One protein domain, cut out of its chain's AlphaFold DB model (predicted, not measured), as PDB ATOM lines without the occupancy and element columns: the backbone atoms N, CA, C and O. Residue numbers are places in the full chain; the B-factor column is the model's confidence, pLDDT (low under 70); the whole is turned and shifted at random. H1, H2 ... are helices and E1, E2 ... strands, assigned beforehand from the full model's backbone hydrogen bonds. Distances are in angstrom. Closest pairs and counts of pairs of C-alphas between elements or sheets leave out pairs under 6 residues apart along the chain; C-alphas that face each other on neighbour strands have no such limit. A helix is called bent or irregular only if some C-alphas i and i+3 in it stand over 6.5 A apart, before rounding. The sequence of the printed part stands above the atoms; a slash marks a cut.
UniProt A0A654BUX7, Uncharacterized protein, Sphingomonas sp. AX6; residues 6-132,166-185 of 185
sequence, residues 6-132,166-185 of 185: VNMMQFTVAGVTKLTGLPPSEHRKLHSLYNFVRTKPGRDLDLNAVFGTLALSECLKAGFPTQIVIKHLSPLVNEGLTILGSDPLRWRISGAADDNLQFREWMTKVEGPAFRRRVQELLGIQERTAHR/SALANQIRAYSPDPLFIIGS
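What this domain is: This is residues 6 to 132 and 166 to 185 of the 185 residues of an uncharacterized protein of Sphingomonas sp. AX6 (UniProt A0A654BUX7). A small three-stranded sheet, E1, E3 and E2, with helices H5 and H6 near it makes one end of an elongated domain, and a larger cluster of crossed helices makes the other, with H1, H2, H4 and H7 packed round H3. The kinked H4 runs from this cluster toward the sheet, which its last residues graze, and H5 is at the far end. The 147 printed residues include seven named helices and three named strands, in the order E1 H1 H2 H3 H4 E2 H5 H6 H7 E3, and the class is mostly helix. The sheet, in the order E1, E3, E2, is mixed. The whole is compact, with a radius of gyration of the C-alphas of 15.6 A and spans of 49 by 31 by 24 A.

How they stand to each other: E3, residues 181 to 184, is the inner strand. E1, residues 6 to 8, is its antiparallel neighbour, with N 7 and O 182 2.8 A apart, within hydrogen-bond range. E2, residues 91 to 93, is its parallel neighbour, with N 92 and O 181 2.9 A apart, also within range. H5, residues 97 to 108, only grazes the sheet with residues 99 to 104. H6, residues 112 to 123, only grazes it with residues 122 to 123, and only just touches H5, with 3 pairs of C-alphas within 8 A, the closest those of Met 107 and Phe 115, 7.1 A apart. H4, residues 66 to 85, has a kink of 58 degrees near residue 73 and is irregular, with C-alphas 71 and 74 7.3 A apart. It only grazes the sheet with residues 81 to 85, which also touch H6; the closest C-alphas are those of Thr 82 and Gln 120, 6.1 A apart. H3, residues 47 to 61, touches H4 at a steep tilt of 46 degrees, opposite ways; the closest C-alphas are those of Leu 56 and Thr 66, 6.0 A apart. H3 also touches H2, residues 24 to 37, at a steep tilt of 64 degrees, the closest C-alphas being those of His 31 and Thr 53, 5.3 A apart. H1, residues 13 to 20, touches H3, with the C-alphas of Thr 20 and Leu 54 closest at 5.6 A. H7, residues 166 to 175, touches H4, with the C-alphas of Gly 80 and Ala 169 closest at 5.4 A. H5 and H7 are apart. Every O i to N i+4 pair is within hydrogen-bond range in H1, H3, H5, H6 and H7, against 9 of 10 in H2 and 10 of 16 in H4.

Where its parts are: E1 begins at C-alpha 6, (85.442, 97.395, 144.172), and E3 ends at C-alpha 184, (83.540, 91.466, 145.507). H4 measures 26.4 A from first to last C-alpha, H3 21.0 A and H2 20.8 A.

The domain as a whole: The two C-alphas farthest apart, those of Gly 63 and Asp 98, are 50.9 A apart. Residues 133 to 165 are not printed, and C-alphas 132 and 166 are 7.3 A apart across this cut. Of the links printed whole, none is long. Residues 39 to 42, 127 and 185 have pLDDT under 70.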
ATOM      1  N   VAL A   6      85.904  96.400 143.197       89.50
ATOM      2  CA  VAL A   6      85.442  97.395 144.172       89.50
ATOM      3  C   VAL A   6      84.072  97.935 143.787       89.50
ATOM      4  O   VAL A   6      83.925  98.693 142.830       89.50
ATOM      5  N   ASN A   7      83.077  97.619 144.607       90.12
ATOM      6  CA  ASN A   7      81.746  98.200 144.554       90.12
ATOM      7  C   ASN A   7      81.634  99.366 145.545       90.12
ATOM      8  O   ASN A   7      81.954  99.233 146.726       90.12
ATOM      9  N   MET A   8      81.155 100.519 145.082       91.50
ATOM     10  CA  MET A   8      80.927 101.691 145.936       91.50
ATOM     11  C   MET A   8      79.513 101.686 146.520       91.50
ATOM     12  O   MET A   8      78.547 101.317 145.838       91.50
ATOM     13  N   MET A   9      79.382 102.166 147.760       91.12
ATOM     14  CA  MET A   9      78.086 102.390 148.399       91.12
ATOM     15  C   MET A   9      77.182 103.259 147.516       91.12
ATOM     16  O   MET A   9      77.623 104.238 146.908       91.12
ATOM     17  N   GLN A  10      75.907 102.881 147.466       91.44
ATOM     18  CA  GLN A  10      74.854 103.636 146.800       91.44
ATOM     19  C   GLN A  10      74.130 104.512 147.816       91.44
ATOM     20  O   GLN A  10      73.802 104.058 148.914       91.44
ATOM     21  N   PHE A  11      73.852 105.753 147.440       90.94
ATOM     22  CA  PHE A  11      73.136 106.699 148.281       90.94
ATOM     23  C   PHE A  11      71.699 106.860 147.806       90.94
ATOM     24  O   PHE A  11      71.395 106.849 146.617       90.94
ATOM     25  N   THR A  12      70.789 107.067 148.754       89.75
ATOM     26  CA  THR A  12      69.424 107.475 148.421       89.75
ATOM     27  C   THR A  12      69.385 108.972 148.129       89.75
ATOM     28  O   THR A  12      70.152 109.755 148.694       89.75
ATOM     29  N   VAL A  13      68.417 109.401 147.318       86.81
ATOM     30  CA  VAL A  13      68.134 110.826 147.066       86.81
ATOM     31  C   VAL A  13      67.977 111.623 148.368       86.81
ATOM     32  O   VAL A  13      68.498 112.733 148.495       86.81
ATOM     33  N   ALA A  14      67.284 111.051 149.357       88.69
ATOM     34  CA  ALA A  14      67.101 111.675 150.662       88.69
ATOM     35  C   ALA A  14      68.435 111.851 151.407       88.69
ATOM     36  O   ALA A  14      68.649 112.880 152.047       88.69
ATOM     37  N   GLY A  15      69.349 110.885 151.294       89.56
ATOM     38  CA  GLY A  15      70.675 110.985 151.892       89.56
ATOM     39  C   GLY A  15      71.545 112.055 151.247       89.56
ATOM     40  O   GLY A  15      72.139 112.871 151.948       89.56
ATOM     41  N   VAL A  16      71.540 112.134 149.916       89.31
ATOM     42  CA  VAL A  16      72.262 113.191 149.188       89.31
ATOM     43  C   VAL A  16      71.677 114.576 149.486       89.31
ATOM     44  O   VAL A  16      72.415 115.547 149.647       89.31
ATOM     45  N   THR A  17      70.354 114.674 149.633       89.94
ATOM     46  CA  THR A  17      69.665 115.906 150.052       89.94
ATOM     47  C   THR A  17      70.134 116.361 151.438       89.94
ATOM     48  O   THR A  17      70.462 117.530 151.617       89.94
ATOM     49  N   LYS A  18      70.250 115.439 152.404       91.38
ATOM     50  CA  LYS A  18      70.795 115.744 153.739       91.38
ATOM     51  C   LYS A  18      72.259 116.182 153.691       91.38
ATOM     52  O   LYS A  18      72.620 117.133 154.373       91.38
ATOM     53  N   LEU A  19      73.084 115.514 152.884       91.75
ATOM     54  CA  LEU A  19      74.504 115.844 152.726       91.75
ATOM     55  C   LEU A  19      74.713 117.236 152.125       91.75
ATOM     56  O   LEU A  19      75.538 118.003 152.606       91.75
ATOM     57  N   THR A  20      73.964 117.565 151.076       90.81
ATOM     58  CA  THR A  20      74.132 118.826 150.339       90.81
ATOM     59  C   THR A  20      73.379 119.993 150.970       90.81
ATOM     60  O   THR A  20      73.761 121.144 150.761       90.81
ATOM     61  N   GLY A  21      72.308 119.731 151.726       90.25
ATOM     62  CA  GLY A  21      71.394 120.759 152.230       90.25
ATOM     63  C   GLY A  21      70.579 121.453 151.130       90.25
ATOM     64  O   GLY A  21      69.984 122.497 151.380       90.25
ATOM     65  N   LEU A  22      70.567 120.908 149.908       89.69
ATOM     66  CA  LEU A  22      69.845 121.458 148.761       89.69
ATOM     67  C   LEU A  22      68.504 120.743 148.553       89.69
ATOM     68  O   LEU A  22      68.402 119.548 148.832       89.69
ATOM     69  N   PRO A  23      67.478 121.418 148.004       89.62
ATOM     70  CA  PRO A  23      66.204 120.775 147.716       89.62
ATOM     71  C   PRO A  23      66.342 119.662 146.657       89.62
ATOM     72  O   PRO A  23      67.269 119.680 145.837       89.62
ATOM     73  N   PRO A  24      65.385 118.709 146.603       87.12
ATOM     74  CA  PRO A  24      65.443 117.580 145.686       87.12
ATOM     75  C   PRO A  24      65.636 117.928 144.199       87.12
ATOM     76  O   PRO A  24      66.272 117.194 143.452       87.12
ATOM     77  N   SER A  25      65.089 119.048 143.739       87.94
ATOM     78  CA  SER A  25      65.235 119.495 142.352       87.94
ATOM     79  C   SER A  25      66.665 119.927 142.017       87.94
ATOM     80  O   SER A  25      67.156 119.613 140.935       87.94
ATOM     81  N   GLU A  26      67.345 120.614 142.937       87.81
ATOM     82  CA  GLU A  26      68.693 121.144 142.718       87.81
ATOM     83  C   GLU A  26      69.749 120.038 142.751       87.81
ATOM     84  O   GLU A  26      70.590 119.987 141.855       87.81
ATOM     85  N   HIS A  27      69.671 119.075 143.682       84.19
ATOM     86  CA  HIS A  27      70.637 117.968 143.657       84.19
ATOM     87  C   HIS A  27      70.513 117.141 142.373       84.19
ATOM     88  O   HIS A  27      71.535 116.718 141.849       84.19
ATOM     89  N   ARG A  28      69.299 116.916 141.838       85.75
ATOM     90  CA  ARG A  28      69.130 116.158 140.585       85.75
ATOM     91  C   ARG A  28      69.844 116.855 139.436       85.75
ATOM     92  O   ARG A  28      70.553 116.194 138.687       85.75
ATOM     93  N   LYS A  29      69.723 118.184 139.345       89.69
ATOM     94  CA  LYS A  29      70.447 118.987 138.351       89.69
ATOM     95  C   LYS A  29      71.958 118.844 138.514       89.69
ATOM     96  O   LYS A  29      72.637 118.566 137.532       89.69
ATOM     97  N   LEU A  30      72.479 119.002 139.733       90.62
ATOM     98  CA  LEU A  30      73.919 118.906 140.003       90.62
ATOM     99  C   LEU A  30      74.470 117.498 139.755       90.62
ATOM    100  O   LEU A  30      75.543 117.356 139.177       90.62
ATOM    101  N   HIS A  31      73.717 116.468 140.133       87.88
ATOM    102  CA  HIS A  31      74.064 115.072 139.901       87.88
ATOM    103  C   HIS A  31      74.089 114.742 138.408       87.88
ATOM    104  O   HIS A  31      75.084 114.216 137.916       87.88
ATOM    105  N   SER A  32      73.034 115.092 137.663       87.69
ATOM    106  CA  SER A  32      72.993 114.911 136.206       87.69
ATOM    107  C   SER A  32      74.128 115.661 135.517       87.69
ATOM    108  O   SER A  32      74.773 115.114 134.626       87.69
ATOM    109  N   LEU A  33      74.402 116.889 135.963       87.81
ATOM    110  CA  LEU A  33      75.499 117.701 135.462       87.81
ATOM    111  C   LEU A  33      76.845 116.999 135.695       87.81
ATOM    112  O   LEU A  33      77.581 116.779 134.739       87.81
ATOM    113  N   TYR A  34      77.138 116.577 136.927       87.25
ATOM    114  CA  TYR A  34      78.381 115.877 137.258       87.25
ATOM    115  C   TYR A  34      78.538 114.543 136.513       87.25
ATOM    116  O   TYR A  34      79.600 114.272 135.953       87.25
ATOM    117  N   ASN A  35      77.483 113.729 136.435       85.94
ATOM    118  CA  ASN A  35      77.534 112.450 135.727       85.94
ATOM    119  C   ASN A  35      77.788 112.608 134.228       85.94
ATOM    120  O   ASN A  35      78.447 111.747 133.649       85.94
ATOM    121  N   PHE A  36      77.320 113.697 133.616       82.69
ATOM    122  CA  PHE A  36      77.537 113.968 132.195       82.69
ATOM    123  C   PHE A  36      79.020 114.143 131.834       82.69
ATOM    124  O   PHE A  36      79.434 113.745 130.750       82.69
ATOM    125  N   VAL A  37      79.835 114.715 132.726       79.38
ATOM    126  CA  VAL A  37      81.266 114.965 132.446       79.38
ATOM    127  C   VAL A  37      82.194 113.878 132.979       79.38
ATOM    128  O   VAL A  37      83.415 113.969 132.819       79.38
ATOM    129  N   ARG A  38      81.652 112.916 133.729       76.31
ATOM    130  CA  ARG A  38      82.461 111.967 134.483       76.31
ATOM    131  C   ARG A  38      83.229 111.071 133.515       76.31
ATOM    132  O   ARG A  38      82.662 110.482 132.603       76.31
ATOM    133  N   THR A  39      84.524 110.917 133.763       63.31
ATOM    134  CA  THR A  39      85.402 110.066 132.948       63.31
ATOM    135  C   THR A  39      85.121 108.572 133.125       63.31
ATOM    136  O   THR A  39      85.374 107.795 132.210       63.31
ATOM    137  N   LYS A  40      84.589 108.162 134.284       67.19
ATOM    138  CA  LYS A  40      84.225 106.773 134.595       67.19
ATOM    139  C   LYS A  40      82.779 106.689 135.099       67.19
ATOM    140  O   LYS A  40      82.547 106.937 136.283       67.19
ATOM    141  N   PRO A  41      81.798 106.384 134.232       63.84
ATOM    142  CA  PRO A  41      80.419 106.205 134.660       63.84
ATOM    143  C   PRO A  41      80.298 104.993 135.599       63.84
ATOM    144  O   PRO A  41      80.712 103.888 135.272       63.84
ATOM    145  N   GLY A  42      79.746 105.224 136.783       66.38
ATOM    146  CA  GLY A  42      79.215 104.237 137.716       66.38
ATOM    147  C   GLY A  42      77.712 104.450 137.928       66.38
ATOM    148  O   GLY A  42      77.072 105.193 137.177       66.38
ATOM    149  N   ARG A  43      77.139 103.787 138.934       76.56
ATOM    150  CA  ARG A  43      75.688 103.785 139.183       76.56
ATOM    151  C   ARG A  43      75.167 105.175 139.558       76.56
ATOM    152  O   ARG A  43      75.897 106.009 140.097       76.56
ATOM    153  N   ASP A  44      73.885 105.398 139.283       73.81
ATOM    154  CA  ASP A  44      73.188 106.609 139.702       73.81
ATOM    155  C   ASP A  44      73.222 106.700 141.233       73.81
ATOM    156  O   ASP A  44      72.647 105.857 141.915       73.81
ATOM    157  N   LEU A  45      73.893 107.732 141.761       84.56
ATOM    158  CA  LEU A  45      74.108 107.989 143.194       84.56
ATOM    159  C   LEU A  45      75.148 107.102 143.896       84.56
ATOM    160  O   LEU A  45      75.088 106.912 145.114       84.56
ATOM    161  N   ASP A  46      76.144 106.605 143.165       90.19
ATOM    162  CA  ASP A  46      77.347 106.069 143.799       90.19
ATOM    163  C   ASP A  46      78.161 107.150 144.545       90.19
ATOM    164  O   ASP A  46      77.958 108.360 144.399       90.19
ATOM    165  N   LEU A  47      79.121 106.700 145.353       90.75
ATOM    166  CA  LEU A  47      80.002 107.563 146.138       90.75
ATOM    167  C   LEU A  47      80.723 108.636 145.302       90.75
ATOM    168  O   LEU A  47      80.899 109.757 145.779       90.75
ATOM    169  N   ASN A  48      81.118 108.327 144.063       91.19
ATOM    170  CA  ASN A  48      81.781 109.277 143.167       91.19
ATOM    171  C   ASN A  48      80.819 110.411 142.774       91.19
ATOM    172  O   ASN A  48      81.154 111.590 142.911       91.19
ATOM    173  N   ALA A  49      79.599 110.058 142.362       89.88
ATOM    174  CA  ALA A  49      78.564 111.015 142.001       89.88
ATOM    175  C   ALA A  49      78.138 111.888 143.192       89.88
ATOM    176  O   ALA A  49      77.939 113.097 143.038       89.88
ATOM    177  N   VAL A  50      78.056 111.309 144.395       91.75
ATOM    178  CA  VAL A  50      77.777 112.056 145.632       91.75
ATOM    179  C   VAL A  50      78.884 113.054 145.943       91.75
ATOM    180  O   VAL A  50      78.583 114.208 146.243       91.75
ATOM    181  N   PHE A  51      80.147 112.653 145.810       93.00
ATOM    182  CA  PHE A  51      81.287 113.541 146.037       93.00
ATOM    183  C   PHE A  51      81.267 114.748 145.090       93.00
ATOM    184  O   PHE A  51      81.387 115.893 145.530       93.00
ATOM    185  N   GLY A  52      81.059 114.497 143.793       92.44
ATOM    186  CA  GLY A  52      80.950 115.549 142.783       92.44
ATOM    187  C   GLY A  52      79.767 116.484 143.034       92.44
ATOM    188  O   GLY A  52      79.911 117.705 142.979       92.44
ATOM    189  N   THR A  53      78.611 115.924 143.396       93.38
ATOM    190  CA  THR A  53      77.408 116.699 143.741       93.38
ATOM    191  C   THR A  53      77.643 117.581 144.968       93.38
ATOM    192  O   THR A  53      77.227 118.739 144.978       93.38
ATOM    193  N   LEU A  54      78.344 117.070 145.984       94.44
ATOM    194  CA  LEU A  54      78.672 117.818 147.193       94.44
ATOM    195  C   LEU A  54      79.595 119.003 146.881       94.44
ATOM    196  O   LEU A  54      79.277 120.132 147.250       94.44
ATOM    197  N   ALA A  55      80.663 118.784 146.111       94.12
ATOM    198  CA  ALA A  55      81.566 119.854 145.686       94.12
ATOM    199  C   ALA A  55      80.848 120.936 144.852       94.12
ATOM    200  O   ALA A  55      81.047 122.133 145.070       94.12
ATOM    201  N   LEU A  56      79.964 120.532 143.929       94.62
ATOM    202  CA  LEU A  56      79.132 121.472 143.171       94.62
ATOM    203  C   LEU A  56      78.156 122.239 144.065       94.62
ATOM    204  O   LEU A  56      77.897 123.410 143.797       94.62
ATOM    205  N   SER A  57      77.624 121.607 145.114       94.62
ATOM    206  CA  SER A  57      76.710 122.265 146.048       94.62
ATOM    207  C   SER A  57      77.401 123.384 146.827       94.62
ATOM    208  O   SER A  57      76.833 124.465 146.955       94.62
ATOM    209  N   GLU A  58      78.648 123.175 147.255       93.31
ATOM    210  CA  GLU A  58      79.453 124.206 147.922       93.31
ATOM    211  C   GLU A  58      79.749 125.378 146.978       93.31
ATOM    212  O   GLU A  58      79.596 126.541 147.349       93.31
ATOM    213  N   CYS A  59      80.060 125.087 145.711       91.75
ATOM    214  CA  CYS A  59      80.241 126.123 144.694       91.75
ATOM    215  C   CYS A  59      78.958 126.923 144.442       91.75
ATOM    216  O   CYS A  59      79.003 128.150 144.354       91.75
ATOM    217  N   LEU A  60      77.814 126.238 144.342       91.81
ATOM    218  CA  LEU A  60      76.517 126.866 144.112       91.81
ATOM    219  C   LEU A  60      76.133 127.793 145.273       91.81
ATOM    220  O   LEU A  60      75.735 128.930 145.031       91.81
ATOM    221  N   LYS A  61      76.297 127.338 146.524       90.75
ATOM    222  CA  LYS A  61      76.038 128.141 147.735       90.75
ATOM    223  C   LYS A  61      76.909 129.395 147.796       90.75
ATOM    224  O   LYS A  61      76.444 130.438 148.239       90.75
ATOM    225  N   ALA A  62      78.145 129.305 147.311       88.50
ATOM    226  CA  ALA A  62      79.069 130.431 147.209       88.50
ATOM    227  C   ALA A  62      78.847 131.316 145.960       88.50
ATOM    228  O   ALA A  62      79.625 132.236 145.715       88.50
ATOM    229  N   GLY A  63      77.808 131.060 145.155       88.19
ATOM    230  CA  GLY A  63      77.453 131.880 143.990       88.19
ATOM    231  C   GLY A  63      78.295 131.622 142.733       88.19
ATOM    232  O   GLY A  63      78.287 132.437 141.804       88.19
ATOM    233  N   PHE A  64      79.020 130.502 142.669       88.44
ATOM    234  CA  PHE A  64      79.828 130.145 141.505       88.44
ATOM    235  C   PHE A  64      79.041 129.350 140.457       88.44
ATOM    236  O   PHE A  64      78.300 128.426 140.801       88.44
ATOM    237  N   PRO A  65      79.237 129.634 139.153       88.38
ATOM    238  CA  PRO A  65      78.610 128.861 138.087       88.38
ATOM    239  C   PRO A  65      79.142 127.423 138.045       88.38
ATOM    240  O   PRO A  65      80.285 127.171 137.658       88.38
ATOM    241  N   THR A  66      78.286 126.457 138.370       90.75
ATOM    242  CA  THR A  66      78.619 125.020 138.419       90.75
ATOM    243  C   THR A  66      79.128 124.468 137.085       90.75
ATOM    244  O   THR A  66      79.987 123.590 137.075       90.75
ATOM    245  N   GLN A  67      78.688 125.047 135.964       88.75
ATOM    246  CA  GLN A  67      79.131 124.716 134.600       88.75
ATOM    247  C   GLN A  67      80.610 125.023 134.322       88.75
ATOM    248  O   GLN A  67      81.216 124.426 133.433       88.75
ATOM    249  N   ILE A  68      81.202 125.960 135.064       86.88
ATOM    250  CA  ILE A  68      82.626 126.289 134.942       86.88
ATOM    251  C   ILE A  68      83.429 125.359 135.856       86.88
ATOM    252  O   ILE A  68      84.416 124.763 135.434       86.88
ATOM    253  N   VAL A  69      82.958 125.182 137.093       88.69
ATOM    254  CA  VAL A  69      83.610 124.374 138.136       88.69
ATOM    255  C   VAL A  69      83.754 122.915 137.732       88.69
ATOM    256  O   VAL A  69      84.803 122.309 137.945       88.69
ATOM    257  N   ILE A  70      82.713 122.353 137.125       89.94
ATOM    258  CA  ILE A  70      82.607 120.925 136.844       89.94
ATOM    259  C   ILE A  70      83.805 120.331 136.088       89.94
ATOM    260  O   ILE A  70      84.212 119.205 136.374       89.94
ATOM    261  N   LYS A  71      84.429 121.100 135.190       86.81
ATOM    262  CA  LYS A  71      85.591 120.657 134.398       86.81
ATOM    263  C   LYS A  71      86.842 120.399 135.246       86.81
ATOM    264  O   LYS A  71      87.755 119.723 134.789       86.81
ATOM    265  N   HIS A  72      86.871 120.906 136.477       88.62
ATOM    266  CA  HIS A  72      88.010 120.834 137.392       88.62
ATOM    267  C   HIS A  72      87.739 119.945 138.612       88.62
ATOM    268  O   HIS A  72      88.591 119.837 139.490       88.62
ATOM    269  N   LEU A  73      86.570 119.298 138.688       89.88
ATOM    270  CA  LEU A  73      86.182 118.505 139.857       89.88
ATOM    271  C   LEU A  73      86.786 117.113 139.905       89.88
ATOM    272  O   LEU A  73      86.991 116.598 141.000       89.88
ATOM    273  N   SER A  74      87.057 116.503 138.749       89.56
ATOM    274  CA  SER A  74      87.533 115.115 138.697       89.56
ATOM    275  C   SER A  74      88.759 114.893 139.600       89.56
ATOM    276  O   SER A  74      88.716 113.968 140.414       89.56
ATOM    277  N   PRO A  75      89.772 115.787 139.615       90.75
ATOM    278  CA  PRO A  75      90.892 115.611 140.526       90.75
ATOM    279  C   PRO A  75      90.574 115.712 142.012       90.75
ATOM    280  O   PRO A  75      91.106 114.935 142.805       90.75
ATOM    281  N   LEU A  76      89.670 116.613 142.385       93.19
ATOM    282  CA  LEU A  76      89.207 116.738 143.763       93.19
ATOM    283  C   LEU A  76      88.453 115.478 144.212       93.19
ATOM    284  O   LEU A  76      88.653 114.986 145.321       93.19
ATOM    285  N   VAL A  77      87.588 114.943 143.346       92.94
ATOM    286  CA  VAL A  77      86.796 113.742 143.644       92.94
ATOM    287  C   VAL A  77      87.688 112.513 143.757       92.94
ATOM    288  O   VAL A  77      87.535 111.737 144.697       92.94
ATOM    289  N   ASN A  78      88.652 112.351 142.851       92.94
ATOM    290  CA  ASN A  78      89.620 111.259 142.907       92.94
ATOM    291  C   ASN A  78      90.424 111.275 144.211       92.94
ATOM    292  O   ASN A  78      90.622 110.232 144.841       92.94
ATOM    293  N   GLU A  79      90.839 112.460 144.658       94.56
ATOM    294  CA  GLU A  79      91.502 112.597 145.949       94.56
ATOM    295  C   GLU A  79      90.577 112.233 147.109       94.56
ATOM    296  O   GLU A  79      90.950 111.472 147.999       94.56
ATOM    297  N   GLY A  80      89.340 112.718 147.067       94.38
ATOM    298  CA  GLY A  80      88.310 112.401 148.045       94.38
ATOM    299  C   GLY A  80      88.056 110.903 148.196       94.38
ATOM    300  O   GLY A  80      88.047 110.375 149.310       94.38
ATOM    301  N   LEU A  81      87.905 110.200 147.073       93.50
ATOM    302  CA  LEU A  81      87.749 108.746 147.033       93.50
ATOM    303  C   LEU A  81      88.984 108.031 147.583       93.50
ATOM    304  O   LEU A  81      88.840 107.075 148.342       93.50
ATOM    305  N   THR A  82      90.185 108.524 147.268       93.75
ATOM    306  CA  THR A  82      91.441 107.984 147.808       93.75
ATOM    307  C   THR A  82      91.491 108.130 149.333       93.75
ATOM    308  O   THR A  82      91.806 107.168 150.031       93.75
ATOM    309  N   ILE A  83      91.114 109.293 149.879       93.94
ATOM    310  CA  ILE A  83      91.044 109.547 151.331       93.94
ATOM    311  C   ILE A  83      90.020 108.631 152.010       93.94
ATOM    312  O   ILE A  83      90.276 108.108 153.097       93.94
ATOM    313  N   LEU A  84      88.857 108.427 151.387       92.50
ATOM    314  CA  LEU A  84      87.841 107.513 151.906       92.50
ATOM    315  C   LEU A  84      88.335 106.062 151.886       92.50
ATOM    316  O   LEU A  84      88.139 105.347 152.866       92.50
ATOM    317  N   GLY A  85      88.990 105.647 150.799       91.00
ATOM    318  CA  GLY A  85      89.508 104.293 150.602       91.00
ATOM    319  C   GLY A  85      90.753 103.969 151.430       91.00
ATOM    320  O   GLY A  85      91.085 102.799 151.589       91.00
ATOM    321  N   SER A  86      91.409 104.980 152.004       89.69
ATOM    322  CA  SER A  86      92.635 104.818 152.794       89.69
ATOM    323  C   SER A  86      92.421 104.212 154.191       89.69
ATOM    324  O   SER A  86      93.392 104.019 154.915       89.69
ATOM    325  N   ASP A  87      91.182 103.898 154.578       85.31
ATOM    326  CA  ASP A  87      90.865 103.161 155.808       85.31
ATOM    327  C   ASP A  87      90.373 101.742 155.456       85.31
ATOM    328  O   ASP A  87      89.167 101.542 155.286       85.31
ATOM    329  N   PRO A  88      91.275 100.749 155.317       77.62
ATOM    330  CA  PRO A  88      90.930  99.407 154.851       77.62
ATOM    331  C   PRO A  88      90.045  98.647 155.848       77.62
ATOM    332  O   PRO A  88      89.330  97.728 155.454       77.62
ATOM    333  N   LEU A  89      90.026  99.042 157.127       79.94
ATOM    334  CA  LEU A  89      89.167  98.429 158.146       79.94
ATOM    335  C   LEU A  89      87.683  98.731 157.916       79.94
ATOM    336  O   LEU A  89      86.827  97.981 158.384       79.94
ATOM    337  N   ARG A  90      87.381  99.805 157.180       84.38
ATOM    338  CA  ARG A  90      86.018 100.191 156.799       84.38
ATOM    339  C   ARG A  90      85.551  99.574 155.486       84.38
ATOM    340  O   ARG A  90      84.435  99.864 155.060       84.38
ATOM    341  N   TRP A  91      86.371  98.756 154.830       89.62
ATOM    342  CA  TRP A  91      85.949  98.048 153.627       89.62
ATOM    343  C   TRP A  91      85.175  96.801 154.037       89.62
ATOM    344  O   TRP A  91      85.607  96.021 154.887       89.62
ATOM    345  N   ARG A  92      84.016  96.602 153.417       90.00
ATOM    346  CA  ARG A  92      83.290  95.340 153.517       90.00
ATOM    347  C   ARG A  92      83.877  94.377 152.502       90.00
ATOM    348  O   ARG A  92      84.098  94.757 151.362       90.00
ATOM    349  N   ILE A  93      84.078  93.127 152.887       88.75
ATOM    350  CA  ILE A  93      84.560  92.091 151.974       88.75
ATOM    351  C   ILE A  93      83.464  91.045 151.873       88.75
ATOM    352  O   ILE A  93      82.998  90.531 152.890       88.75
ATOM    353  N   SER A  94      82.993  90.815 150.653       84.25
ATOM    354  CA  SER A  94      82.005  89.787 150.346       84.25
ATOM    355  C   SER A  94      82.780  88.543 149.935       84.25
ATOM    356  O   SER A  94      83.440  88.568 148.907       84.25
ATOM    357  N   GLY A  95      82.765  87.499 150.760       79.31
ATOM    358  CA  GLY A  95      83.572  86.303 150.522       79.31
ATOM    359  C   GLY A  95      83.814  85.507 151.799       79.31
ATOM    360  O   GLY A  95      83.208  85.787 152.840       79.31
ATOM    361  N   ALA A  96      84.693  84.511 151.716       81.88
ATOM    362  CA  ALA A  96      85.078  83.708 152.867       81.88
ATOM    363  C   ALA A  96      85.932  84.521 153.858       81.88
ATOM    364  O   ALA A  96      86.505  85.562 153.530       81.88
ATOM    365  N   ALA A  97      86.042  84.033 155.098       83.56
ATOM    366  CA  ALA A  97      86.897  84.656 156.112       83.56
ATOM    367  C   ALA A  97      88.372  84.725 155.664       83.56
ATOM    368  O   ALA A  97      89.051  85.713 155.948       83.56
ATOM    369  N   ASP A  98      88.830  83.725 154.908       84.25
ATOM    370  CA  ASP A  98      90.189  83.674 154.366       84.25
ATOM    371  C   ASP A  98      90.438  84.775 153.325       84.25
ATOM    372  O   ASP A  98      91.495  85.404 153.349       84.25
ATOM    373  N   ASP A  99      89.455  85.091 152.474       82.19
ATOM    374  CA  ASP A  99      89.559  86.189 151.500       82.19
ATOM    375  C   ASP A  99      89.678  87.544 152.207       82.19
ATOM    376  O   ASP A  99      90.442  88.423 151.799       82.19
ATOM    377  N   ASN A 100      88.948  87.704 153.315       84.25
ATOM    378  CA  ASN A 100      89.011  88.897 154.152       84.25
ATOM    379  C   ASN A 100      90.404  89.062 154.776       84.25
ATOM    380  O   ASN A 100      90.989  90.146 154.702       84.25
ATOM    381  N   LEU A 101      90.966  87.985 155.333       85.75
ATOM    382  CA  LEU A 101      92.318  87.997 155.886       85.75
ATOM    383  C   LEU A 101      93.359  88.319 154.805       85.75
ATOM    384  O   LEU A 101      94.174  89.222 154.996       85.75
ATOM    385  N   GLN A 102      93.287  87.657 153.647       86.38
ATOM    386  CA  GLN A 102      94.207  87.884 152.532       86.38
ATOM    387  C   GLN A 102      94.163  89.325 152.021       86.38
ATOM    388  O   GLN A 102      95.214  89.930 151.794       86.38
ATOM    389  N   PHE A 103      92.970  89.900 151.853       87.06
ATOM    390  CA  PHE A 103      92.825  91.292 151.435       87.06
ATOM    391  C   PHE A 103      93.393  92.253 152.479       87.06
ATOM    392  O   PHE A 103      94.131  93.172 152.124       87.06
ATOM    393  N   ARG A 104      93.087  92.039 153.766       86.06
ATOM    394  CA  ARG A 104      93.601  92.888 154.848       86.06
ATOM    395  C   ARG A 104      95.117  92.855 154.895       86.06
ATOM    396  O   ARG A 104      95.726  93.917 154.859       86.06
ATOM    397  N   GLU A 105      95.714  91.668 154.888       87.00
ATOM    398  CA  GLU A 105      97.168  91.526 154.832       87.00
ATOM    399  C   GLU A 105      97.758  92.194 153.595       87.00
ATOM    400  O   GLU A 105      98.786  92.864 153.668       87.00
ATOM    401  N   TRP A 106      97.134  92.003 152.434       86.06
ATOM    402  CA  TRP A 106      97.602  92.616 151.203       86.06
ATOM    403  C   TRP A 106      97.543  94.145 151.277       86.06
ATOM    404  O   TRP A 106      98.482  94.801 150.831       86.06
ATOM    405  N   MET A 107      96.518  94.731 151.894       85.19
ATOM    406  CA  MET A 107      96.435  96.177 152.103       85.19
ATOM    407  C   MET A 107      97.455  96.681 153.126       85.19
ATOM    408  O   MET A 107      98.085  97.703 152.885       85.19
ATOM    409  N   THR A 108      97.675  95.965 154.231       82.75
ATOM    410  CA  THR A 108      98.570  96.408 155.316       82.75
ATOM    411  C   THR A 108     100.049  96.095 155.075       82.75
ATOM    412  O   THR A 108     100.897  96.591 155.805       82.75
ATOM    413  N   LYS A 109     100.394  95.298 154.052       84.75
ATOM    414  CA  LYS A 109     101.788  94.979 153.664       84.75
ATOM    415  C   LYS A 109     102.584  96.177 153.126       84.75
ATOM    416  O   LYS A 109     103.769  96.032 152.839       84.75
ATOM    417  N   VAL A 110     101.947  97.326 152.918       84.00
ATOM    418  CA  VAL A 110     102.578  98.549 152.413       84.00
ATOM    419  C   VAL A 110     102.128  99.747 153.237       84.00
ATOM    420  O   VAL A 110     100.986  99.802 153.682       84.00
ATOM    421  N   GLU A 111     103.013 100.727 153.388       82.19
ATOM    422  CA  GLU A 111     102.751 101.955 154.137       82.19
ATOM    423  C   GLU A 111     103.044 103.200 153.286       82.19
ATOM    424  O   GLU A 111     103.661 103.132 152.215       82.19
ATOM    425  N   GLY A 112     102.572 104.356 153.756       83.81
ATOM    426  CA  GLY A 112     102.880 105.653 153.157       83.81
ATOM    427  C   GLY A 112     102.444 105.776 151.685       83.81
ATOM    428  O   GLY A 112     101.319 105.400 151.339       83.81
ATOM    429  N   PRO A 113     103.299 106.311 150.788       85.38
ATOM    430  CA  PRO A 113     102.944 106.528 149.381       85.38
ATOM    431  C   PRO A 113     102.553 105.249 148.627       85.38
ATOM    432  O   PRO A 113     101.652 105.275 147.791       85.38
ATOM    433  N   ALA A 114     103.185 104.114 148.943       87.00
ATOM    434  CA  ALA A 114     102.895 102.839 148.288       87.00
ATOM    435  C   ALA A 114     101.485 102.326 148.625       87.00
ATOM    436  O   ALA A 114     100.791 101.799 147.755       87.00
ATOM    437  N   PHE A 115     101.035 102.536 149.866       88.62
ATOM    438  CA  PHE A 115      99.671 102.222 150.287       88.62
ATOM    439  C   PHE A 115      98.635 103.046 149.524       88.62
ATOM    440  O   PHE A 115      97.686 102.507 148.955       88.62
ATOM    441  N   ARG A 116      98.857 104.358 149.442       89.44
ATOM    442  CA  ARG A 116      97.988 105.269 148.695       89.44
ATOM    443  C   ARG A 116      97.872 104.871 147.224       89.44
ATOM    444  O   ARG A 116      96.767 104.859 146.688       89.44
ATOM    445  N   ARG A 117      98.985 104.492 146.591       88.88
ATOM    446  CA  ARG A 117      98.996 104.025 145.199       88.88
ATOM    447  C   ARG A 117      98.164 102.756 145.015       88.88
ATOM    448  O   ARG A 117      97.381 102.674 144.078       88.88
ATOM    449  N   ARG A 118      98.241 101.818 145.962       89.81
ATOM    450  CA  ARG A 118      97.420 100.599 145.969       89.81
ATOM    451  C   ARG A 118      95.923 100.895 146.094       89.81
ATOM    452  O   ARG A 118      95.121 100.311 145.372       89.81
ATOM    453  N   VAL A 119      95.541 101.831 146.966       91.44
ATOM    454  CA  VAL A 119      94.149 102.308 147.066       91.44
ATOM    455  C   VAL A 119      93.694 102.911 145.735       91.44
ATOM    456  O   VAL A 119      92.606 102.602 145.256       91.44
ATOM    457  N   GLN A 120      94.525 103.747 145.111       91.06
ATOM    458  CA  GLN A 120      94.215 104.347 143.813       91.06
ATOM    459  C   GLN A 120      94.050 103.288 142.717       91.06
ATOM    460  O   GLN A 120      93.079 103.352 141.966       91.06
ATOM    461  N   GLU A 121      94.926 102.282 142.663       89.88
ATOM    462  CA  GLU A 121      94.828 101.151 141.734       89.88
ATOM    463  C   GLU A 121      93.506 100.392 141.899       89.88
ATOM    464  O   GLU A 121      92.798 100.187 140.913       89.88
ATOM    465  N   LEU A 122      93.120 100.057 143.137       89.69
ATOM    466  CA  LEU A 122      91.842  99.398 143.440       89.69
ATOM    467  C   LEU A 122      90.631 100.206 142.967       89.69
ATOM    468  O   LEU A 122      89.669  99.660 142.432       89.69
ATOM    469  N   LEU A 123      90.673 101.522 143.160       89.44
ATOM    470  CA  LEU A 123      89.595 102.420 142.747       89.44
ATOM    471  C   LEU A 123      89.646 102.742 141.238       89.44
ATOM    472  O   LEU A 123      88.702 103.320 140.686       89.44
ATOM    473  N   GLY A 124      90.718 102.344 140.545       87.81
ATOM    474  CA  GLY A 124      90.982 102.677 139.147       87.81
ATOM    475  C   GLY A 124      91.248 104.170 138.926       87.81
ATOM    476  O   GLY A 124      90.835 104.721 137.906       87.81
ATOM    477  N   ILE A 125      91.881 104.830 139.896       88.62
ATOM    478  CA  ILE A 125      92.252 106.248 139.887       88.62
ATOM    479  C   ILE A 125      93.708 106.373 139.437       88.62
ATOM    480  O   ILE A 125      94.589 105.696 139.958       88.62
ATOM    481  N   GLN A 126      93.992 107.266 138.484       80.94
ATOM    482  CA  GLN A 126      95.375 107.561 138.097       80.94
ATOM    483  C   GLN A 126      95.982 108.591 139.052       80.94
ATOM    484  O   GLN A 126      95.414 109.666 139.231       80.94
ATOM    485  N   GLU A 127      97.166 108.313 139.597       66.44
ATOM    486  CA  GLU A 127      97.847 109.159 140.592       66.44
ATOM    487  C   GLU A 127      97.960 110.636 140.161       66.44
ATOM    488  O   GLU A 127      97.624 111.535 140.925       66.44
ATOM    489  N   ARG A 128      98.308 110.886 138.891       74.44
ATOM    490  CA  ARG A 128      98.430 112.230 138.281       74.44
ATOM    491  C   ARG A 128      97.124 113.029 138.176       74.44
ATOM    492  O   ARG A 128      97.132 114.148 137.680       74.44
ATOM    493  N   THR A 129      95.997 112.420 138.529       79.31
ATOM    494  CA  THR A 129      94.656 112.998 138.391       79.31
ATOM    495  C   THR A 129      93.988 113.221 139.736       79.31
ATOM    496  O   THR A 129      92.769 113.247 139.769       79.31
ATOM    497  N   ALA A 130      94.731 113.330 140.837       78.88
ATOM    498  CA  ALA A 130      94.182 113.607 142.161       78.88
ATOM    499  C   ALA A 130      94.768 114.918 142.700       78.88
ATOM    500  O   ALA A 130      95.973 115.123 142.604       78.88
ATOM    501  N   HIS A 131      93.914 115.791 143.242       87.94
ATOM    502  CA  HIS A 131      94.323 117.060 143.848       87.94
ATOM    503  C   HIS A 131      93.558 117.329 145.144       87.94
ATOM    504  O   HIS A 131      92.350 117.103 145.230       87.94
ATOM    505  N   ARG A 132      94.257 117.851 146.154       88.81
ATOM    506  CA  ARG A 132      93.712 118.056 147.513       88.81
ATOM    507  C   ARG A 132      92.668 119.152 147.626       88.81
ATOM    508  O   ARG A 132      91.792 119.069 148.495       88.81
ATOM    509  N   SER A 166      89.568 116.431 151.753       95.12
ATOM    510  CA  SER A 166      89.479 115.832 153.090       95.12
ATOM    511  C   SER A 166      88.228 116.282 153.845       95.12
ATOM    512  O   SER A 166      87.593 115.461 154.502       95.12
ATOM    513  N   ALA A 167      87.831 117.553 153.716       94.62
ATOM    514  CA  ALA A 167      86.612 118.072 154.336       94.62
ATOM    515  C   ALA A 167      85.364 117.367 153.783       94.62
ATOM    516  O   ALA A 167      84.547 116.863 154.554       94.62
ATOM    517  N   LEU A 168      85.268 117.244 152.456       95.12
ATOM    518  CA  LEU A 168      84.170 116.535 151.794       95.12
ATOM    519  C   LEU A 168      84.143 115.041 152.163       95.12
ATOM    520  O   LEU A 168      83.087 114.495 152.481       95.12
ATOM    521  N   ALA A 169      85.307 114.382 152.189       94.75
ATOM    522  CA  ALA A 169      85.423 112.985 152.602       94.75
ATOM    523  C   ALA A 169      84.961 112.781 154.054       94.75
ATOM    524  O   ALA A 169      84.196 111.861 154.344       94.75
ATOM    525  N   ASN A 170      85.370 113.663 154.968       93.88
ATOM    526  CA  ASN A 170      84.949 113.605 156.365       93.88
ATOM    527  C   ASN A 170      83.442 113.826 156.523       93.88
ATOM    528  O   ASN A 170      82.819 113.136 157.324       93.88
ATOM    529  N   GLN A 171      82.841 114.717 155.731       94.19
ATOM    530  CA  GLN A 171      81.393 114.929 155.733       94.19
ATOM    531  C   GLN A 171      80.628 113.670 155.298       94.19
ATOM    532  O   GLN A 171      79.674 113.268 155.963       94.19
ATOM    533  N   ILE A 172      81.068 113.004 154.226       92.94
ATOM    534  CA  ILE A 172      80.453 111.747 153.770       92.94
ATOM    535  C   ILE A 172      80.631 110.640 154.817       92.94
ATOM    536  O   ILE A 172      79.682 109.917 155.127       92.94
ATOM    537  N   ARG A 173      81.829 110.534 155.404       91.19
ATOM    538  CA  ARG A 173      82.139 109.558 156.457       91.19
ATOM    539  C   ARG A 173      81.324 109.790 157.731       91.19
ATOM    540  O   ARG A 173      80.949 108.827 158.385       91.19
ATOM    541  N   ALA A 174      81.062 111.043 158.095       90.94
ATOM    542  CA  ALA A 174      80.233 111.379 159.250       90.94
ATOM    543  C   ALA A 174      78.750 111.058 159.006       90.94
ATOM    544  O   ALA A 174      78.030 110.727 159.944       90.94
ATOM    545  N   TYR A 175      78.300 111.141 157.753       90.56
ATOM    546  CA  TYR A 175      76.928 110.819 157.374       90.56
ATOM    547  C   TYR A 175      76.643 109.312 157.371       90.56
ATOM    548  O   TYR A 175      75.564 108.903 157.797       90.56
ATOM    549  N   SER A 176      77.578 108.492 156.876       84.81
ATOM    550  CA  SER A 176      77.382 107.044 156.756       84.81
ATOM    551  C   SER A 176      78.270 106.262 157.731       84.81
ATOM    552  O   SER A 176      79.492 106.252 157.555       84.81
ATOM    553  N   PRO A 177      77.690 105.565 158.728       82.19
ATOM    554  CA  PRO A 177      78.439 104.620 159.555       82.19
ATOM    555  C   PRO A 177      78.770 103.320 158.801       82.19
ATOM    556  O   PRO A 177      79.654 102.579 159.228       82.19
ATOM    557  N   ASP A 178      78.076 103.050 157.691       87.81
ATOM    558  CA  ASP A 178      78.233 101.832 156.903       87.81
ATOM    559  C   ASP A 178      79.520 101.839 156.054       87.81
ATOM    560  O   ASP A 178      80.017 102.904 155.665       87.81
ATOM    561  N   PRO A 179      80.046 100.652 155.697       90.69
ATOM    562  CA  PRO A 179      81.144 100.515 154.747       90.69
ATOM    563  C   PRO A 179      80.871 101.223 153.413       90.69
ATOM    564  O   PRO A 179      79.899 100.927 152.719       90.69
ATOM    565  N   LEU A 180      81.773 102.129 153.025       92.56
ATOM    566  CA  LEU A 180      81.659 102.906 151.782       92.56
ATOM    567  C   LEU A 180      82.152 102.142 150.543       92.56
ATOM    568  O   LEU A 180      81.753 102.463 149.421       92.56
ATOM    569  N   PHE A 181      83.000 101.135 150.753       93.00
ATOM    570  CA  PHE A 181      83.557 100.272 149.716       93.00
ATOM    571  C   PHE A 181      83.302  98.813 150.070       93.00
ATOM    572  O   PHE A 181      83.473  98.398 151.220       93.00
ATOM    573  N   ILE A 182      82.894  98.048 149.069       91.31
ATOM    574  CA  ILE A 182      82.605  96.626 149.166       91.31
ATOM    575  C   ILE A 182      83.492  95.906 148.152       91.31
ATOM    576  O   ILE A 182      83.376  96.151 146.955       91.31
ATOM    577  N   ILE A 183      84.356  95.014 148.621       89.25
ATOM    578  CA  ILE A 183      85.099  94.089 147.767       89.25
ATOM    579  C   ILE A 183      84.180  92.932 147.387       89.25
ATOM    580  O   ILE A 183      83.598  92.288 148.267       89.25
ATOM    581  N   GLY A 184      84.042  92.705 146.085       80.50
ATOM    582  CA  GLY A 184      83.540  91.466 145.507       80.50
ATOM    583  C   GLY A 184      84.700  90.572 145.067       80.50
ATOM    584  O   GLY A 184      85.750  91.073 144.649       80.50
ATOM    585  N   SER A 185      84.492  89.266 145.210       59.88
ATOM    586  CA  SER A 185      85.282  88.189 144.605       59.88
ATOM    587  C   SER A 185      84.674  87.751 143.279       59.88
ATOM    588  O   SER A 185      83.429  87.579 143.283       59.88
TER     589      SER A 185